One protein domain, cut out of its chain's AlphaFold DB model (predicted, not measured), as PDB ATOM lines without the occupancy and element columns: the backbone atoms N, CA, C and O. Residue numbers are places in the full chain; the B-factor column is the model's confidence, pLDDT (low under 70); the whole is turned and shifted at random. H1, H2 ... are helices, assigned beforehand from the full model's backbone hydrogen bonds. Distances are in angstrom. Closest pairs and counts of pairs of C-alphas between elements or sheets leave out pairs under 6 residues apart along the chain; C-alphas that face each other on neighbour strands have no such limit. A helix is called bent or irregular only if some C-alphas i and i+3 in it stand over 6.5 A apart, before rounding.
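This is residues 2 to 100 and 179 to 209 of the 356 residues of an uncharacterized protein of Streptomyces regalis (UniProt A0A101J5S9). One long helix, H4, runs along the longest axis and joins two ends of a loose, elongated, all-helix model. At its far end H5 folds back as a helical hairpin, with H6 and then H1 beyond it; at the other end H2, H3, H7 and H8 form a loose head together with residues 19 to 30, which hold no named element. The printed part has 130 residues with eight named helices, H1 to H8 in order, and no named strand. The radius of gyration of the C-alphas is 17.3 A, and they span 54 by 30 by 25 A.

Start at H1, residues 2 to 7, and look for H6, residues 89 to 96: they touch at a steep tilt of 58 degrees, the same way, closest at the C-alphas of Ala 3 and Gly 92, 4.0 A. H5, residues 76 to 87, touches H1 with residues 86 to 87 alone, closest at the C-alphas of Ala 3 and Phe 86, 5.6 A. Next find H2, residues 13 to 18, which only just touches residues 48 to 52 of H4, residues 48 to 71, with 3 pairs of C-alphas within 8 A; the closest are those of Val 16 and His 51, 6.2 A, and the helices are about perpendicular at 79 degrees. H2 also touches H8, residues 201 to 205, closest at the C-alphas of Trp 14 and Ala 203, 5.5 A. H3, residues 31 to 43, is close to H4 but not clearly touching, with the C-alphas of Ala 41 and Phe 50 closest at 6.7 A. The hairpin of H4 and H5 touches through residues 66 to 71 and 78 to 82, closest at the C-alphas of Val 70 and Arg 79, 5.0 A, at a shallow tilt of 32 degrees, only just short of steep, opposite ways. H7, residues 184 to 194, is close to H8 but not clearly touching, with the C-alphas of Arg 185 and Leu 204 closest at 7.4 A. In H1, H2, H4, H7 and H8 every O i to N i+4 pair is within hydrogen-bond range; in H3 it is 7 of 9, in H5 6 of 8, in H6 3 of 4.

Find C-alpha 2 at (-47.307, -22.010, 37.277), where H1 begins. H3 measures 18.7 A and is irregular, with C-alphas 36 and 39 7.3 A apart. From C-alpha 48 at (-22.420, -12.079, 33.095), H4 runs 34.7 A. H5 measures 16.6 A and is only just irregular, with C-alphas 79 and 82 6.8 A apart. H7 measures 15.5 A; H1, H2, H6 and H8 measure 8.9, 8.7, 10.7 and 6.1 A. H8 ends at C-alpha 205, (-22.213, -17.132, 13.620).

The C-alphas of Pro 76 and Gly 183 are the two farthest apart, 53.9 A. Residues 101 to 178 are not printed, and C-alphas 100 and 179 are 18.3 A apart across this cut. The link from H2 to H3 is long. Residues 72 to 77 stand free. The mean pLDDT of the printed part is 88.4, and no printed residue is under 70.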
ATOM      1  N   LEU A   2     -47.425 -20.808  38.120       72.88
ATOM      2  CA  LEU A   2     -47.307 -22.010  37.277       72.88
ATOM      3  C   LEU A   2     -46.360 -21.835  36.074       72.88
ATOM      4  O   LEU A   2     -45.398 -22.575  35.954       72.88
ATOM      5  N   ALA A   3     -46.563 -20.804  35.247       75.69
ATOM      6  CA  ALA A   3     -45.668 -20.502  34.124       75.69
ATOM      7  C   ALA A   3     -44.213 -20.212  34.542       75.69
ATOM      8  O   ALA A   3     -43.274 -20.596  33.856       75.69
ATOM      9  N   ALA A   4     -44.018 -19.552  35.687       75.69
ATOM     10  CA  ALA A   4     -42.677 -19.330  36.221       75.69
ATOM     11  C   ALA A   4     -42.037 -20.663  36.625       75.69
ATOM     12  O   ALA A   4     -40.898 -20.927  36.279       75.69
ATOM     13  N   TYR A   5     -42.785 -21.538  37.295       73.19
ATOM     14  CA  TYR A   5     -42.306 -22.868  37.654       73.19
ATOM     15  C   TYR A   5     -41.893 -23.693  36.427       73.19
ATOM     16  O   TYR A   5     -40.865 -24.358  36.464       73.19
ATOM     17  N   THR A   6     -42.652 -23.625  35.332       71.31
ATOM     18  CA  THR A   6     -42.369 -24.440  34.145       71.31
ATOM     19  C   THR A   6     -41.204 -23.937  33.296       71.31
ATOM     20  O   THR A   6     -40.623 -24.757  32.588       71.31
ATOM     21  N   GLY A   7     -40.859 -22.642  33.359       73.31
ATOM     22  CA  GLY A   7     -39.870 -22.041  32.454       73.31
ATOM     23  C   GLY A   7     -38.780 -21.162  33.078       73.31
ATOM     24  O   GLY A   7     -37.891 -20.742  32.348       73.31
ATOM     25  N   PHE A   8     -38.811 -20.848  34.378       81.62
ATOM     26  CA  PHE A   8     -37.832 -19.941  34.997       81.62
ATOM     27  C   PHE A   8     -36.409 -20.502  34.974       81.62
ATOM     28  O   PHE A   8     -36.185 -21.657  35.332       81.62
ATOM     29  N   ARG A   9     -35.449 -19.642  34.617       79.69
ATOM     30  CA  ARG A   9     -34.012 -19.941  34.606       79.69
ATOM     31  C   ARG A   9     -33.167 -18.680  34.441       79.69
ATOM     32  O   ARG A   9     -33.688 -17.621  34.087       79.69
ATOM     33  N   LEU A  10     -31.858 -18.822  34.638       84.50
ATOM     34  CA  LEU A  10     -30.888 -17.804  34.251       84.50
ATOM     35  C   LEU A  10     -30.847 -17.595  32.723       84.50
ATOM     36  O   LEU A  10     -31.048 -18.554  31.971       84.50
ATOM     37  N   PRO A  11     -30.546 -16.374  32.243       86.94
ATOM     38  CA  PRO A  11     -30.392 -16.110  30.815       86.94
ATOM     39  C   PRO A  11     -29.321 -16.986  30.184       86.94
ATOM     40  O   PRO A  11     -28.195 -17.077  30.676       86.94
ATOM     41  N   SER A  12     -29.654 -17.599  29.056       84.69
ATOM     42  CA  SER A  12     -28.684 -18.407  28.323       84.69
ATOM     43  C   SER A  12     -27.523 -17.545  27.807       84.69
ATOM     44  O   SER A  12     -27.688 -16.356  27.519       84.69
ATOM     45  N   LEU A  13     -26.352 -18.159  27.610       83.81
ATOM     46  CA  LEU A  13     -25.202 -17.486  26.987       83.81
ATOM     47  C   LEU A  13     -25.547 -16.935  25.596       83.81
ATOM     48  O   LEU A  13     -25.037 -15.890  25.212       83.81
ATOM     49  N   TRP A  14     -26.466 -17.590  24.878       83.88
ATOM     50  CA  TRP A  14     -27.008 -17.091  23.614       83.88
ATOM     51  C   TRP A  14     -27.638 -15.702  23.783       83.88
ATOM     52  O   TRP A  14     -27.303 -14.763  23.060       83.88
ATOM     53  N   SER A  15     -28.523 -15.557  24.767       87.50
ATOM     54  CA  SER A  15     -29.212 -14.302  25.073       87.50
ATOM     55  C   SER A  15     -28.234 -13.204  25.486       87.50
ATOM     56  O   SER A  15     -28.350 -12.073  25.020       87.50
ATOM     57  N   VAL A  16     -27.241 -13.542  26.315       89.25
ATOM     58  CA  VAL A  16     -26.221 -12.583  26.763       89.25
ATOM     59  C   VAL A  16     -25.337 -12.129  25.600       89.25
ATOM     60  O   VAL A  16     -25.109 -10.930  25.461       89.25
ATOM     61  N   THR A  17     -24.934 -13.028  24.693       88.06
ATOM     62  CA  THR A  17     -24.210 -12.642  23.467       88.06
ATOM     63  C   THR A  17     -25.001 -11.617  22.646       88.06
ATOM     64  O   THR A  17     -24.440 -10.598  22.246       88.06
ATOM     65  N   LEU A  18     -26.315 -11.800  22.464       87.88
ATOM     66  CA  LEU A  18     -27.151 -10.812  21.762       87.88
ATOM     67  C   LEU A  18     -27.213  -9.451  22.480       87.88
ATOM     68  O   LEU A  18     -27.358  -8.419  21.833       87.88
ATOM     69  N   GLN A  19     -27.097  -9.424  23.807       91.88
ATOM     70  CA  GLN A  19     -27.078  -8.184  24.592       91.88
ATOM     71  C   GLN A  19     -25.717  -7.476  24.584       91.88
ATOM     72  O   GLN A  19     -25.604  -6.380  25.132       91.88
ATOM     73  N   THR A  20     -24.701  -8.078  23.965       89.81
ATOM     74  CA  THR A  20     -23.339  -7.527  23.875       89.81
ATOM     75  C   THR A  20     -22.983  -6.987  22.486       89.81
ATOM     76  O   THR A  20     -21.946  -6.353  22.332       89.81
ATOM     77  N   THR A  21     -23.845  -7.174  21.481       89.56
ATOM     78  CA  THR A  21     -23.591  -6.760  20.089       89.56
ATOM     79  C   THR A  21     -23.983  -5.301  19.846       89.56
ATOM     80  O   THR A  21     -25.095  -5.019  19.392       89.56
ATOM     81  N   SER A  22     -23.109  -4.353  20.197       91.12
ATOM     82  CA  SER A  22     -23.424  -2.919  20.143       91.12
ATOM     83  C   SER A  22     -23.050  -2.258  18.811       91.12
ATOM     84  O   SER A  22     -22.261  -2.780  18.022       91.12
ATOM     85  N   LEU A  23     -23.581  -1.053  18.581       91.88
ATOM     86  CA  LEU A  23     -23.193  -0.233  17.435       91.88
ATOM     87  C   LEU A  23     -21.729   0.222  17.528       91.88
ATOM     88  O   LEU A  23     -21.074   0.357  16.499       91.88
ATOM     89  N   ALA A  24     -21.206   0.414  18.745       88.69
ATOM     90  CA  ALA A  24     -19.802   0.765  18.972       88.69
ATOM     91  C   ALA A  24     -18.844  -0.342  18.500       88.69
ATOM     92  O   ALA A  24     -17.719  -0.057  18.105       88.69
ATOM     93  N   ASP A  25     -19.327  -1.586  18.445       86.62
ATOM     94  CA  ASP A  25     -18.566  -2.743  17.958       86.62
ATOM     95  C   ASP A  25     -18.748  -2.986  16.465       86.62
ATOM     96  O   ASP A  25     -18.245  -3.968  15.928       86.62
ATOM     97  N   GLY A  26     -19.495  -2.112  15.788       90.19
ATOM     98  CA  GLY A  26     -19.787  -2.232  14.370       90.19
ATOM     99  C   GLY A  26     -20.966  -3.149  14.041       90.19
ATOM    100  O   GLY A  26     -21.104  -3.519  12.880       90.19
ATOM    101  N   PHE A  27     -21.832  -3.522  14.993       91.81
ATOM    102  CA  PHE A  27     -23.084  -4.221  14.662       91.81
ATOM    103  C   PHE A  27     -24.171  -3.222  14.259       91.81
ATOM    104  O   PHE A  27     -24.497  -2.300  15.003       91.81
ATOM    105  N   HIS A  28     -24.786  -3.431  13.094       90.62
ATOM    106  CA  HIS A  28     -25.858  -2.560  12.589       90.62
ATOM    107  C   HIS A  28     -27.253  -3.171  12.751       90.62
ATOM    108  O   HIS A  28     -28.263  -2.513  12.497       90.62
ATOM    109  N   ARG A  29     -27.329  -4.431  13.189       89.75
ATOM    110  CA  ARG A  29     -28.575  -5.132  13.518       89.75
ATOM    111  C   ARG A  29     -28.580  -5.499  14.991       89.75
ATOM    112  O   ARG A  29     -27.534  -5.810  15.549       89.75
ATOM    113  N   ARG A  30     -29.767  -5.481  15.603       90.75
ATOM    114  CA  ARG A  30     -29.979  -5.836  17.021       90.75
ATOM    115  C   ARG A  30     -29.155  -4.999  18.010       90.75
ATOM    116  O   ARG A  30     -28.916  -5.407  19.140       90.75
ATOM    117  N   PHE A  31     -28.723  -3.814  17.584       92.88
ATOM    118  CA  PHE A  31     -27.724  -3.037  18.302       92.88
ATOM    119  C   PHE A  31     -28.300  -2.213  19.447       92.88
ATOM    120  O   PHE A  31     -27.544  -1.830  20.337       92.88
ATOM    121  N   LEU A  32     -29.599  -1.879  19.434       96.06
ATOM    122  CA  LEU A  32     -30.134  -0.851  20.334       96.06
ATOM    123  C   LEU A  32     -29.897  -1.195  21.805       96.06
ATOM    124  O   LEU A  32     -29.365  -0.374  22.548       96.06
ATOM    125  N   VAL A  33     -30.279  -2.408  22.215       96.56
ATOM    126  CA  VAL A  33     -30.175  -2.840  23.615       96.56
ATOM    127  C   VAL A  33     -28.718  -2.856  24.050       96.56
ATOM    128  O   VAL A  33     -28.374  -2.204  25.029       96.56
ATOM    129  N   ALA A  34     -27.852  -3.512  23.279       93.56
ATOM    130  CA  ALA A  34     -26.429  -3.573  23.581       93.56
ATOM    131  C   ALA A  34     -25.782  -2.182  23.628       93.56
ATOM    132  O   ALA A  34     -25.004  -1.905  24.528       93.56
ATOM    133  N   THR A  35     -26.150  -1.272  22.723       95.62
ATOM    134  CA  THR A  35     -25.619   0.103  22.684       95.62
ATOM    135  C   THR A  35     -26.017   0.907  23.918       95.62
ATOM    136  O   THR A  35     -25.199   1.645  24.458       95.62
ATOM    137  N   VAL A  36     -27.253   0.748  24.396       96.44
ATOM    138  CA  VAL A  36     -27.716   1.396  25.634       96.44
ATOM    139  C   VAL A  36     -27.032   0.796  26.863       96.44
ATOM    140  O   VAL A  36     -26.697   1.525  27.794       96.44
ATOM    141  N   LEU A  37     -26.819  -0.521  26.875       95.12
ATOM    142  CA  LEU A  37     -26.177  -1.218  27.989       95.12
ATOM    143  C   LEU A  37     -24.665  -1.026  28.035       95.12
ATOM    144  O   LEU A  37     -24.098  -1.104  29.119       95.12
ATOM    145  N   HIS A  38     -24.034  -0.764  26.894       92.50
ATOM    146  CA  HIS A  38     -22.588  -0.762  26.722       92.50
ATOM    147  C   HIS A  38     -21.805  -0.017  27.821       92.50
ATOM    148  O   HIS A  38     -20.981  -0.670  28.460       92.50
ATOM    149  N   PRO A  39     -22.086   1.264  28.150       93.88
ATOM    150  CA  PRO A  39     -21.314   1.976  29.175       93.88
ATOM    151  C   PRO A  39     -21.463   1.371  30.579       93.88
ATOM    152  O   PRO A  39     -20.538   1.405  31.387       93.88
ATOM    153  N   PHE A  40     -22.628   0.796  30.886       95.56
ATOM    154  CA  PHE A  40     -22.883   0.154  32.175       95.56
ATOM    155  C   PHE A  40     -22.264  -1.241  32.245       95.56
ATOM    156  O   PHE A  40     -21.760  -1.635  33.295       95.56
ATOM    157  N   ALA A  41     -22.281  -1.968  31.124       92.50
ATOM    158  CA  ALA A  41     -21.630  -3.259  30.994       92.50
ATOM    159  C   ALA A  41     -20.115  -3.106  31.159       92.50
ATOM    160  O   ALA A  41     -19.536  -3.828  31.961       92.50
ATOM    161  N   GLU A  42     -19.488  -2.124  30.504       92.00
ATOM    162  CA  GLU A  42     -18.059  -1.827  30.678       92.00
ATOM    163  C   GLU A  42     -17.713  -1.469  32.124       92.00
ATOM    164  O   GLU A  42     -16.766  -2.020  32.681       92.00
ATOM    165  N   TRP A  43     -18.515  -0.611  32.767       93.94
ATOM    166  CA  TRP A  43     -18.334  -0.280  34.183       93.94
ATOM    167  C   TRP A  43     -18.431  -1.515  35.095       93.94
ATOM    168  O   TRP A  43     -17.687  -1.630  36.068       93.94
ATOM    169  N   ALA A  44     -19.310  -2.462  34.762       92.31
ATOM    170  CA  ALA A  44     -19.451  -3.739  35.458       92.31
ATOM    171  C   ALA A  44     -18.420  -4.804  35.016       92.31
ATOM    172  O   ALA A  44     -18.546  -5.966  35.415       92.31
ATOM    173  N   GLY A  45     -17.432  -4.448  34.187       89.19
ATOM    174  CA  GLY A  45     -16.406  -5.364  33.677       89.19
ATOM    175  C   GLY A  45     -16.936  -6.409  32.692       89.19
ATOM    176  O   GLY A  45     -16.417  -7.516  32.643       89.19
ATOM    177  N   ASN A  46     -18.009  -6.099  31.957       86.88
ATOM    178  CA  ASN A  46     -18.734  -6.999  31.047       86.88
ATOM    179  C   ASN A  46     -19.159  -8.327  31.697       86.88
ATOM    180  O   ASN A  46     -19.302  -9.358  31.032       86.88
ATOM    181  N   ALA A  47     -19.363  -8.306  33.015       88.12
ATOM    182  CA  ALA A  47     -19.655  -9.496  33.785       88.12
ATOM    183  C   ALA A  47     -21.054 -10.050  33.470       88.12
ATOM    184  O   ALA A  47     -22.042  -9.316  33.391       88.12
ATOM    185  N   TYR A  48     -21.162 -11.378  33.381       88.12
ATOM    186  CA  TYR A  48     -22.420 -12.079  33.095       88.12
ATOM    187  C   TYR A  48     -23.578 -11.660  34.021       88.12
ATOM    188  O   TYR A  48     -24.708 -11.471  33.564       88.12
ATOM    189  N   TRP A  49     -23.306 -11.465  35.319       89.75
ATOM    190  CA  TRP A  49     -24.334 -11.113  36.306       89.75
ATOM    191  C   TRP A  49     -25.060  -9.804  35.963       89.75
ATOM    192  O   TRP A  49     -26.249  -9.681  36.256       89.75
ATOM    193  N   PHE A  50     -24.380  -8.849  35.319       93.44
ATOM    194  CA  PHE A  50     -24.971  -7.572  34.921       93.44
ATOM    195  C   PHE A  50     -26.052  -7.791  33.855       93.44
ATOM    196  O   PHE A  50     -27.188  -7.332  34.004       93.44
ATOM    197  N   HIS A  51     -25.734  -8.576  32.824       92.25
ATOM    198  CA  HIS A  51     -26.682  -8.965  31.778       92.25
ATOM    199  C   HIS A  51     -27.826  -9.818  32.332       92.25
ATOM    200  O   HIS A  51     -28.987  -9.648  31.940       92.25
ATOM    201  N   ALA A  52     -27.530 -10.692  33.298       93.12
ATOM    202  CA  ALA A  52     -28.549 -11.469  33.987       93.12
ATOM    203  C   ALA A  52     -29.535 -10.571  34.751       93.12
ATOM    204  O   ALA A  52     -30.750 -10.690  34.575       93.12
ATOM    205  N   ALA A  53     -29.020  -9.622  35.537       95.31
ATOM    206  CA  ALA A  53     -29.825  -8.659  36.279       95.31
ATOM    207  C   ALA A  53     -30.682  -7.786  35.350       95.31
ATOM    208  O   ALA A  53     -31.880  -7.624  35.594       95.31
ATOM    209  N   PHE A  54     -30.107  -7.288  34.250       96.12
ATOM    210  CA  PHE A  54     -30.849  -6.552  33.226       96.12
ATOM    211  C   PHE A  54     -32.008  -7.383  32.658       96.12
ATOM    212  O   PHE A  54     -33.147  -6.914  32.611       96.12
ATOM    213  N   SER A  55     -31.737  -8.633  32.283       96.06
ATOM    214  CA  SER A  55     -32.724  -9.539  31.691       96.06
ATOM    215  C   SER A  55     -33.902  -9.818  32.630       96.06
ATOM    216  O   SER A  55     -35.060  -9.757  32.216       96.06
ATOM    217  N   PHE A  56     -33.631 -10.061  33.917       95.88
ATOM    218  CA  PHE A  56     -34.694 -10.205  34.914       95.88
ATOM    219  C   PHE A  56     -35.428  -8.894  35.188       95.88
ATOM    220  O   PHE A  56     -36.637  -8.922  35.412       95.88
ATOM    221  N   GLY A  57     -34.742  -7.750  35.127       97.56
ATOM    222  CA  GLY A  57     -35.373  -6.432  35.202       97.56
ATOM    223  C   GLY A  57     -36.384  -6.212  34.072       97.56
ATOM    224  O   GLY A  57     -37.508  -5.777  34.326       97.56
ATOM    225  N   VAL A  58     -36.023  -6.589  32.840       97.81
ATOM    226  CA  VAL A  58     -36.915  -6.559  31.669       97.81
ATOM    227  C   VAL A  58     -38.123  -7.476  31.871       97.81
ATOM    228  O   VAL A  58     -39.258  -7.020  31.702       97.81
ATOM    229  N   LEU A  59     -37.915  -8.730  32.294       96.38
ATOM    230  CA  LEU A  59     -39.022  -9.648  32.582       96.38
ATOM    231  C   LEU A  59     -39.936  -9.092  33.687       96.38
ATOM    232  O   LEU A  59     -41.156  -9.091  33.532       96.38
ATOM    233  N   ALA A  60     -39.372  -8.598  34.792       97.12
ATOM    234  CA  ALA A  60     -40.141  -8.046  35.904       97.12
ATOM    235  C   ALA A  60     -40.997  -6.851  35.462       97.12
ATOM    236  O   ALA A  60     -42.179  -6.777  35.808       97.12
ATOM    237  N   LEU A  61     -40.436  -5.956  34.643       98.12
ATOM    238  CA  LEU A  61     -41.169  -4.828  34.074       98.12
ATOM    239  C   LEU A  61     -42.301  -5.302  33.154       98.12
ATOM    240  O   LEU A  61     -43.420  -4.793  33.247       98.12
ATOM    241  N   LEU A  62     -42.045  -6.299  32.307       97.44
ATOM    242  CA  LEU A  62     -43.055  -6.875  31.421       97.44
ATOM    243  C   LEU A  62     -44.208  -7.501  32.217       97.44
ATOM    244  O   LEU A  62     -45.376  -7.227  31.934       97.44
ATOM    245  N   LEU A  63     -43.899  -8.276  33.257       96.38
ATOM    246  CA  LEU A  63     -44.902  -8.853  34.151       96.38
ATOM    247  C   LEU A  63     -45.693  -7.768  34.888       96.38
ATOM    248  O   LEU A  63     -46.916  -7.867  34.974       96.38
ATOM    249  N   ALA A  64     -45.036  -6.706  35.362       97.50
ATOM    250  CA  ALA A  64     -45.708  -5.578  36.001       97.50
ATOM    251  C   ALA A  64     -46.686  -4.880  35.043       97.50
ATOM    252  O   ALA A  64     -47.813  -4.558  35.435       97.50
ATOM    253  N   VAL A  65     -46.295  -4.694  33.776       96.62
ATOM    254  CA  VAL A  65     -47.180  -4.169  32.729       96.62
ATOM    255  C   VAL A  65     -48.378  -5.097  32.528       96.62
ATOM    256  O   VAL A  65     -49.507  -4.612  32.570       96.62
ATOM    257  N   ILE A  66     -48.167  -6.409  32.378       94.88
ATOM    258  CA  ILE A  66     -49.256  -7.378  32.160       94.88
ATOM    259  C   ILE A  66     -50.217  -7.432  33.357       94.88
ATOM    260  O   ILE A  66     -51.434  -7.386  33.184       94.88
ATOM    261  N   VAL A  67     -49.704  -7.472  34.586       95.38
ATOM    262  CA  VAL A  67     -50.546  -7.450  35.794       95.38
ATOM    263  C   VAL A  67     -51.356  -6.155  35.849       95.38
ATOM    264  O   VAL A  67     -52.570  -6.184  36.060       95.38
ATOM    265  N   THR A  68     -50.716  -5.014  35.592       95.12
ATOM    266  CA  THR A  68     -51.390  -3.711  35.602       95.12
ATOM    267  C   THR A  68     -52.478  -3.629  34.531       95.12
ATOM    268  O   THR A  68     -53.555  -3.087  34.793       95.12
ATOM    269  N   THR A  69     -52.233  -4.153  33.327       91.38
ATOM    270  CA  THR A  69     -53.229  -4.147  32.247       91.38
ATOM    271  C   THR A  69     -54.403  -5.067  32.558       91.38
ATOM    272  O   THR A  69     -55.537  -4.654  32.321       91.38
ATOM    273  N   VAL A  70     -54.170  -6.245  33.145       91.69
ATOM    274  CA  VAL A  70     -55.226  -7.173  33.597       91.69
ATOM    275  C   VAL A  70     -56.095  -6.540  34.680       91.69
ATOM    276  O   VAL A  70     -57.318  -6.525  34.543       91.69
ATOM    277  N   VAL A  71     -55.490  -5.966  35.724       93.50
ATOM    278  CA  VAL A  71     -56.229  -5.326  36.831       93.50
ATOM    279  C   VAL A  71     -57.083  -4.161  36.327       93.50
ATOM    280  O   VAL A  71     -58.202  -3.956  36.791       93.50
ATOM    281  N   ARG A  72     -56.580  -3.413  35.339       91.69
ATOM    282  CA  ARG A  72     -57.294  -2.281  34.731       91.69
ATOM    283  C   ARG A  72     -58.237  -2.676  33.594       91.69
ATOM    284  O   ARG A  72     -58.927  -1.805  33.066       91.69
ATOM    285  N   ALA A  73     -58.271  -3.942  33.179       90.75
ATOM    286  CA  ALA A  73     -59.140  -4.373  32.097       90.75
ATOM    287  C   ALA A  73     -60.612  -4.273  32.520       90.75
ATOM    288  O   ALA A  73     -60.999  -4.685  33.615       90.75
ATOM    289  N   THR A  74     -61.444  -3.728  31.639       87.75
ATOM    290  CA  THR A  74     -62.880  -3.534  31.884       87.75
ATOM    291  C   THR A  74     -63.720  -4.717  31.413       87.75
ATOM    292  O   THR A  74     -64.782  -4.961  31.976       87.75
ATOM    293  N   THR A  75     -63.244  -5.483  30.426       87.88
ATOM    294  CA  THR A  75     -63.977  -6.623  29.865       87.88
ATOM    295  C   THR A  75     -63.505  -7.951  30.461       87.88
ATOM    296  O   THR A  75     -62.303  -8.129  30.694       87.88
ATOM    297  N   PRO A  76     -64.414  -8.924  30.680       88.56
ATOM    298  CA  PRO A  76     -64.036 -10.258  31.141       88.56
ATOM    299  C   PRO A  76     -63.023 -10.936  30.216       88.56
ATOM    300  O   PRO A  76     -62.063 -11.526  30.702       88.56
ATOM    301  N   VAL A  77     -63.185 -10.797  28.895       88.25
ATOM    302  CA  VAL A  77     -62.275 -11.395  27.903       88.25
ATOM    303  C   VAL A  77     -60.849 -10.891  28.101       88.25
ATOM    304  O   VAL A  77     -59.935 -11.700  28.230       88.25
ATOM    305  N   ARG A  78     -60.646  -9.571  28.219       90.56
ATOM    306  CA  ARG A  78     -59.314  -9.010  28.485       90.56
ATOM    307  C   ARG A  78     -58.759  -9.447  29.836       90.56
ATOM    308  O   ARG A  78     -57.576  -9.733  29.921       90.56
ATOM    309  N   ARG A  79     -59.575  -9.550  30.888       90.31
ATOM    310  CA  ARG A  79     -59.087 -10.024  32.200       90.31
ATOM    311  C   ARG A  79     -58.584 -11.464  32.145       90.31
ATOM    312  O   ARG A  79     -57.520 -11.757  32.681       90.31
ATOM    313  N   TRP A  80     -59.341 -12.346  31.500       89.81
ATOM    314  CA  TRP A  80     -59.051 -13.778  31.484       89.81
ATOM    315  C   TRP A  80     -58.031 -14.189  30.425       89.81
ATOM    316  O   TRP A  80     -57.364 -15.201  30.612       89.81
ATOM    317  N   LEU A  81     -57.860 -13.416  29.352       91.19
ATOM    318  CA  LEU A  81     -56.954 -13.771  28.260       91.19
ATOM    319  C   LEU A  81     -55.488 -13.946  28.725       91.19
ATOM    320  O   LEU A  81     -54.925 -15.008  28.457       91.19
ATOM    321  N   PRO A  82     -54.865 -13.012  29.478       91.25
ATOM    322  CA  PRO A  82     -53.516 -13.228  30.005       91.25
ATOM    323  C   PRO A  82     -53.443 -14.362  31.030       91.25
ATOM    324  O   PRO A  82     -52.443 -15.070  31.086       91.25
ATOM    325  N   VAL A  83     -54.502 -14.572  31.821       89.62
ATOM    326  CA  VAL A  83     -54.567 -15.693  32.772       89.62
ATOM    327  C   VAL A  83     -54.526 -17.022  32.020       89.62
ATOM    328  O   VAL A  83     -53.702 -17.872  32.337       89.62
ATOM    329  N   ALA A  84     -55.355 -17.175  30.986       88.88
ATOM    330  CA  ALA A  84     -55.376 -18.364  30.144       88.88
ATOM    331  C   ALA A  84     -54.027 -18.581  29.437       88.88
ATOM    332  O   ALA A  84     -53.520 -19.700  29.422       88.88
ATOM    333  N   PHE A  85     -53.396 -17.511  28.943       90.44
ATOM    334  CA  PHE A  85     -52.052 -17.575  28.366       90.44
ATOM    335  C   PHE A  85     -50.999 -18.077  29.368       90.44
ATOM    336  O   PHE A  85     -50.197 -18.939  29.025       90.44
ATOM    337  N   PHE A  86     -51.011 -17.605  30.617       89.81
ATOM    338  CA  PHE A  86     -50.066 -18.060  31.647       89.81
ATOM    339  C   PHE A  86     -50.363 -19.451  32.222       89.81
ATOM    340  O   PHE A  86     -49.519 -20.011  32.921       89.81
ATOM    341  N   LEU A  87     -51.545 -20.007  31.961       85.69
ATOM    342  CA  LEU A  87     -51.842 -21.415  32.234       85.69
ATOM    343  C   LEU A  87     -51.404 -22.325  31.076       85.69
ATOM    344  O   LEU A  87     -51.201 -23.518  31.278       85.69
ATOM    345  N   HIS A  88     -51.238 -21.762  29.880       83.88
ATOM    346  CA  HIS A  88     -50.793 -22.459  28.680       83.88
ATOM    347  C   HIS A  88     -49.264 -22.697  28.691       83.88
ATOM    348  O   HIS A  88     -48.530 -21.849  29.208       83.88
ATOM    349  N   PRO A  89     -48.736 -23.771  28.058       82.38
ATOM    350  CA  PRO A  89     -47.289 -23.992  27.903       82.38
ATOM    351  C   PRO A  89     -46.516 -22.784  27.345       82.38
ATOM    352  O   PRO A  89     -45.439 -22.446  27.832       82.38
ATOM    353  N   ALA A  90     -47.111 -22.072  26.386       86.12
ATOM    354  CA  ALA A  90     -46.582 -20.816  25.836       86.12
ATOM    355  C   ALA A  90     -46.314 -19.743  26.911       86.12
ATOM    356  O   ALA A  90     -45.345 -18.996  26.809       86.12
ATOM    357  N   GLY A  91     -47.119 -19.685  27.977       88.12
ATOM    358  CA  GLY A  91     -46.877 -18.792  29.105       88.12
ATOM    359  C   GLY A  91     -45.587 -19.116  29.856       88.12
ATOM    360  O   GLY A  91     -44.902 -18.199  30.300       88.12
ATOM    361  N   GLY A  92     -45.228 -20.400  29.962       87.50
ATOM    362  CA  GLY A  92     -43.939 -20.838  30.511       87.50
ATOM    363  C   GLY A  92     -42.763 -20.465  29.613       87.50
ATOM    364  O   GLY A  92     -41.716 -20.054  30.108       87.50
ATOM    365  N   TYR A  93     -42.956 -20.505  28.292       88.94
ATOM    366  CA  TYR A  93     -41.944 -20.088  27.315       88.94
ATOM    367  C   TYR A  93     -41.507 -18.623  27.511       88.94
ATOM    368  O   TYR A  93     -40.329 -18.311  27.379       88.94
ATOM    369  N   LEU A  94     -42.410 -17.738  27.964       92.12
ATOM    370  CA  LEU A  94     -42.048 -16.355  28.307       92.12
ATOM    371  C   LEU A  94     -40.979 -16.277  29.415       92.12
ATOM    372  O   LEU A  94     -40.120 -15.401  29.374       92.12
ATOM    373  N   PHE A  95     -41.031 -17.175  30.405       90.69
ATOM    374  CA  PHE A  95     -40.030 -17.265  31.477       90.69
ATOM    375  C   PHE A  95     -38.761 -17.993  31.033       90.69
ATOM    376  O   PHE A  95     -37.696 -17.762  31.595       90.69
ATOM    377  N   HIS A  96     -38.866 -18.848  30.022       87.06
ATOM    378  CA  HIS A  96     -37.716 -19.509  29.426       87.06
ATOM    379  C   HIS A  96     -36.856 -18.535  28.605       87.06
ATOM    380  O   HIS A  96     -35.625 -18.611  28.622       87.06
ATOM    381  N   GLU A  97     -37.507 -17.586  27.935       89.38
ATOM    382  CA  GLU A  97     -36.896 -16.540  27.115       89.38
ATOM    383  C   GLU A  97     -36.314 -15.363  27.922       89.38
ATOM    384  O   GLU A  97     -36.124 -14.271  27.385       89.38
ATOM    385  N   VAL A  98     -36.011 -15.528  29.216       92.25
ATOM    386  CA  VAL A  98     -35.367 -14.445  29.981       92.25
ATOM    387  C   VAL A  98     -34.056 -14.052  29.295       92.25
ATOM    388  O   VAL A  98     -33.166 -14.870  29.069       92.25
ATOM    389  N   GLY A  99     -33.963 -12.767  28.950       90.81
ATOM    390  CA  GLY A  99     -32.826 -12.171  28.250       90.81
ATOM    391  C   GLY A  99     -32.944 -12.153  26.727       90.81
ATOM    392  O   GLY A  99     -32.126 -11.512  26.066       90.81
ATOM    393  N   TYR A 100     -33.963 -12.788  26.152       93.25
ATOM    394  CA  TYR A 100     -34.269 -12.622  24.737       93.25
ATOM    395  C   TYR A 100     -34.798 -11.210  24.466       93.25
ATOM    396  O   TYR A 100     -35.517 -10.611  25.270       93.25
ATOM    397  N   PRO A 179     -25.086  -6.792   8.341       85.88
ATOM    398  CA  PRO A 179     -25.338  -7.141   9.739       85.88
ATOM    399  C   PRO A 179     -24.272  -6.590  10.695       85.88
ATOM    400  O   PRO A 179     -24.613  -6.139  11.791       85.88
ATOM    401  N   ALA A 180     -23.012  -6.567  10.258       90.25
ATOM    402  CA  ALA A 180     -21.888  -6.023  11.005       90.25
ATOM    403  C   ALA A 180     -20.802  -5.457  10.070       90.25
ATOM    404  O   ALA A 180     -20.738  -5.811   8.889       90.25
ATOM    405  N   ALA A 181     -19.959  -4.574  10.600       90.81
ATOM    406  CA  ALA A 181     -18.758  -4.061   9.954       90.81
ATOM    407  C   ALA A 181     -17.612  -5.099   9.977       90.81
ATOM    408  O   ALA A 181     -17.605  -5.995  10.830       90.81
ATOM    409  N   PRO A 182     -16.616  -4.992   9.078       89.38
ATOM    410  CA  PRO A 182     -15.407  -5.815   9.151       89.38
ATOM    411  C   PRO A 182     -14.714  -5.678  10.518       89.38
ATOM    412  O   PRO A 182     -14.600  -4.570  11.035       89.38
ATOM    413  N   GLY A 183     -14.257  -6.788  11.107       88.12
ATOM    414  CA  GLY A 183     -13.583  -6.799  12.416       88.12
ATOM    415  C   GLY A 183     -14.511  -6.813  13.643       88.12
ATOM    416  O   GLY A 183     -14.050  -7.040  14.760       88.12
ATOM    417  N   ALA A 184     -15.825  -6.618  13.459       90.75
ATOM    418  CA  ALA A 184     -16.801  -6.610  14.557       90.75
ATOM    419  C   ALA A 184     -16.839  -7.936  15.337       90.75
ATOM    420  O   ALA A 184     -17.070  -7.960  16.546       90.75
ATOM    421  N   ARG A 185     -16.590  -9.055  14.645       88.38
ATOM    422  CA  ARG A 185     -16.550 -10.391  15.246       88.38
ATOM    423  C   ARG A 185     -15.424 -10.507  16.263       88.38
ATOM    424  O   ARG A 185     -15.651 -10.964  17.380       88.38
ATOM    425  N   GLU A 186     -14.221 -10.136  15.850       89.25
ATOM    426  CA  GLU A 186     -13.005 -10.261  16.642       89.25
ATOM    427  C   GLU A 186     -13.083  -9.349  17.868       89.25
ATOM    428  O   GLU A 186     -12.794  -9.794  18.974       89.25
ATOM    429  N   HIS A 187     -13.580  -8.118  17.702       87.31
ATOM    430  CA  HIS A 187     -13.814  -7.202  18.820       87.31
ATOM    431  C   HIS A 187     -14.811  -7.764  19.841       87.31
ATOM    432  O   HIS A 187     -14.552  -7.717  21.045       87.31
ATOM    433  N   LEU A 188     -15.922  -8.343  19.374       87.19
ATOM    434  CA  LEU A 188     -16.915  -8.952  20.256       87.19
ATOM    435  C   LEU A 188     -16.335 -10.136  21.040       87.19
ATOM    436  O   LEU A 188     -16.557 -10.240  22.245       87.19
ATOM    437  N   ILE A 189     -15.570 -11.010  20.378       87.12
ATOM    438  CA  ILE A 189     -14.902 -12.147  21.030       87.12
ATOM    439  C   ILE A 189     -13.936 -11.659  22.112       87.12
ATOM    440  O   ILE A 189     -13.966 -12.181  23.228       87.12
ATOM    441  N   THR A 190     -13.117 -10.650  21.808       86.44
ATOM    442  CA  THR A 190     -12.179 -10.065  22.774       86.44
ATOM    443  C   THR A 190     -12.918  -9.532  23.998       86.44
ATOM    444  O   THR A 190     -12.589  -9.926  25.115       86.44
ATOM    445  N   ARG A 191     -13.987  -8.746  23.813       83.81
ATOM    446  CA  ARG A 191     -14.763  -8.205  24.939       83.81
ATOM    447  C   ARG A 191     -15.422  -9.288  25.790       83.81
ATOM    448  O   ARG A 191     -15.411  -9.200  27.016       83.81
ATOM    449  N   ILE A 192     -16.025 -10.299  25.162       83.25
ATOM    450  CA  ILE A 192     -16.643 -11.400  25.914       83.25
ATOM    451  C   ILE A 192     -15.572 -12.139  26.732       83.25
ATOM    452  O   ILE A 192     -15.797 -12.451  27.902       83.25
ATOM    453  N   SER A 193     -14.389 -12.343  26.147       83.75
ATOM    454  CA  SER A 193     -13.248 -12.967  26.828       83.75
ATOM    455  C   SER A 193     -12.775 -12.148  28.034       83.75
ATOM    456  O   SER A 193     -12.512 -12.719  29.090       83.75
ATOM    457  N   GLU A 194     -12.719 -10.818  27.913       83.62
ATOM    458  CA  GLU A 194     -12.388  -9.904  29.018       83.62
ATOM    459  C   GLU A 194     -13.409  -9.971  30.164       83.62
ATOM    460  O   GLU A 194     -13.032  -9.861  31.329       83.62
ATOM    461  N   GLY A 195     -14.688 -10.208  29.850       80.56
ATOM    462  CA  GLY A 195     -15.757 -10.390  30.838       80.56
ATOM    463  C   GLY A 195     -15.718 -11.726  31.593       80.56
ATOM    464  O   GLY A 195     -16.498 -11.924  32.529       80.56
ATOM    465  N   GLY A 196     -14.835 -12.652  31.205       81.00
ATOM    466  CA  GLY A 196     -14.601 -13.911  31.914       81.00
ATOM    467  C   GLY A 196     -15.692 -14.975  31.739       81.00
ATOM    468  O   GLY A 196     -15.822 -15.850  32.596       81.00
ATOM    469  N   TRP A 197     -16.482 -14.923  30.661       80.75
ATOM    470  CA  TRP A 197     -17.501 -15.934  30.346       80.75
ATOM    471  C   TRP A 197     -17.378 -16.452  28.904       80.75
ATOM    472  O   TRP A 197     -16.871 -15.774  28.016       80.75
ATOM    473  N   ASN A 198     -17.826 -17.690  28.669       79.69
ATOM    474  CA  ASN A 198     -17.730 -18.334  27.355       79.69
ATOM    475  C   ASN A 198     -18.807 -17.812  26.397       79.69
ATOM    476  O   ASN A 198     -19.975 -17.713  26.769       79.69
ATOM    477  N   TRP A 199     -18.465 -17.581  25.129       74.69
ATOM    478  CA  TRP A 199     -19.462 -17.285  24.098       74.69
ATOM    479  C   TRP A 199     -19.948 -18.554  23.393       74.69
ATOM    480  O   TRP A 199     -19.233 -19.545  23.253       74.69
ATOM    481  N   ARG A 200     -21.171 -18.490  22.863       75.00
ATOM    482  CA  ARG A 200     -21.718 -19.521  21.979       75.00
ATOM    483  C   ARG A 200     -21.324 -19.249  20.527       75.00
ATOM    484  O   ARG A 200     -21.655 -18.203  19.969       75.00
ATOM    485  N   ALA A 201     -20.615 -20.189  19.902       78.56
ATOM    486  CA  ALA A 201     -20.133 -20.037  18.526       78.56
ATOM    487  C   ALA A 201     -21.278 -19.897  17.508       78.56
ATOM    488  O   ALA A 201     -21.166 -19.134  16.550       78.56
ATOM    489  N   ASP A 202     -22.394 -20.588  17.734       76.06
ATOM    490  CA  ASP A 202     -23.599 -20.487  16.917       76.06
ATOM    491  C   ASP A 202     -24.314 -19.134  17.078       76.06
ATOM    492  O   ASP A 202     -24.819 -18.601  16.090       76.06
ATOM    493  N   ALA A 203     -24.281 -18.535  18.277       78.88
ATOM    494  CA  ALA A 203     -24.801 -17.185  18.524       78.88
ATOM    495  C   ALA A 203     -24.002 -16.125  17.763       78.88
ATOM    496  O   ALA A 203     -24.580 -15.252  17.117       78.88
ATOM    497  N   LEU A 204     -22.671 -16.236  17.784       80.12
ATOM    498  CA  LEU A 204     -21.806 -15.361  16.994       80.12
ATOM    499  C   LEU A 204     -22.018 -15.563  15.496       80.12
ATOM    500  O   LEU A 204     -22.134 -14.587  14.760       80.12
ATOM    501  N   ALA A 205     -22.090 -16.816  15.039       80.31
ATOM    502  CA  ALA A 205     -22.213 -17.132  13.620       80.31
ATOM    503  C   ALA A 205     -23.465 -16.509  12.982       80.31
ATOM    504  O   ALA A 205     -23.433 -16.159  11.805       80.31
ATOM    505  N   LEU A 206     -24.536 -16.305  13.752       80.25
ATOM    506  CA  LEU A 206     -25.758 -15.670  13.268       80.25
ATOM    507  C   LEU A 206     -25.530 -14.253  12.709       80.25
ATOM    508  O   LEU A 206     -26.227 -13.850  11.782       80.25
ATOM    509  N   PHE A 207     -24.557 -13.501  13.227       79.94
ATOM    510  CA  PHE A 207     -24.280 -12.143  12.748       79.94
ATOM    511  C   PHE A 207     -23.452 -12.095  11.462       79.94
ATOM    512  O   PHE A 207     -23.366 -11.043  10.833       79.94
ATOM    513  N   PHE A 208     -22.849 -13.217  11.067       79.25
ATOM    514  CA  PHE A 208     -21.902 -13.270   9.951       79.25
ATOM    515  C   PHE A 208     -22.338 -14.212   8.832       79.25
ATOM    516  O   PHE A 208     -21.747 -14.182   7.757       79.25
ATOM    517  N   ARG A 209     -23.377 -15.024   9.057       80.19
ATOM    518  CA  ARG A 209     -23.968 -15.870   8.022       80.19
ATOM    519  C   ARG A 209     -24.841 -15.054   7.076       80.19
ATOM    520  O   ARG A 209     -25.632 -14.200   7.479       80.19
TER     521      ARG A 209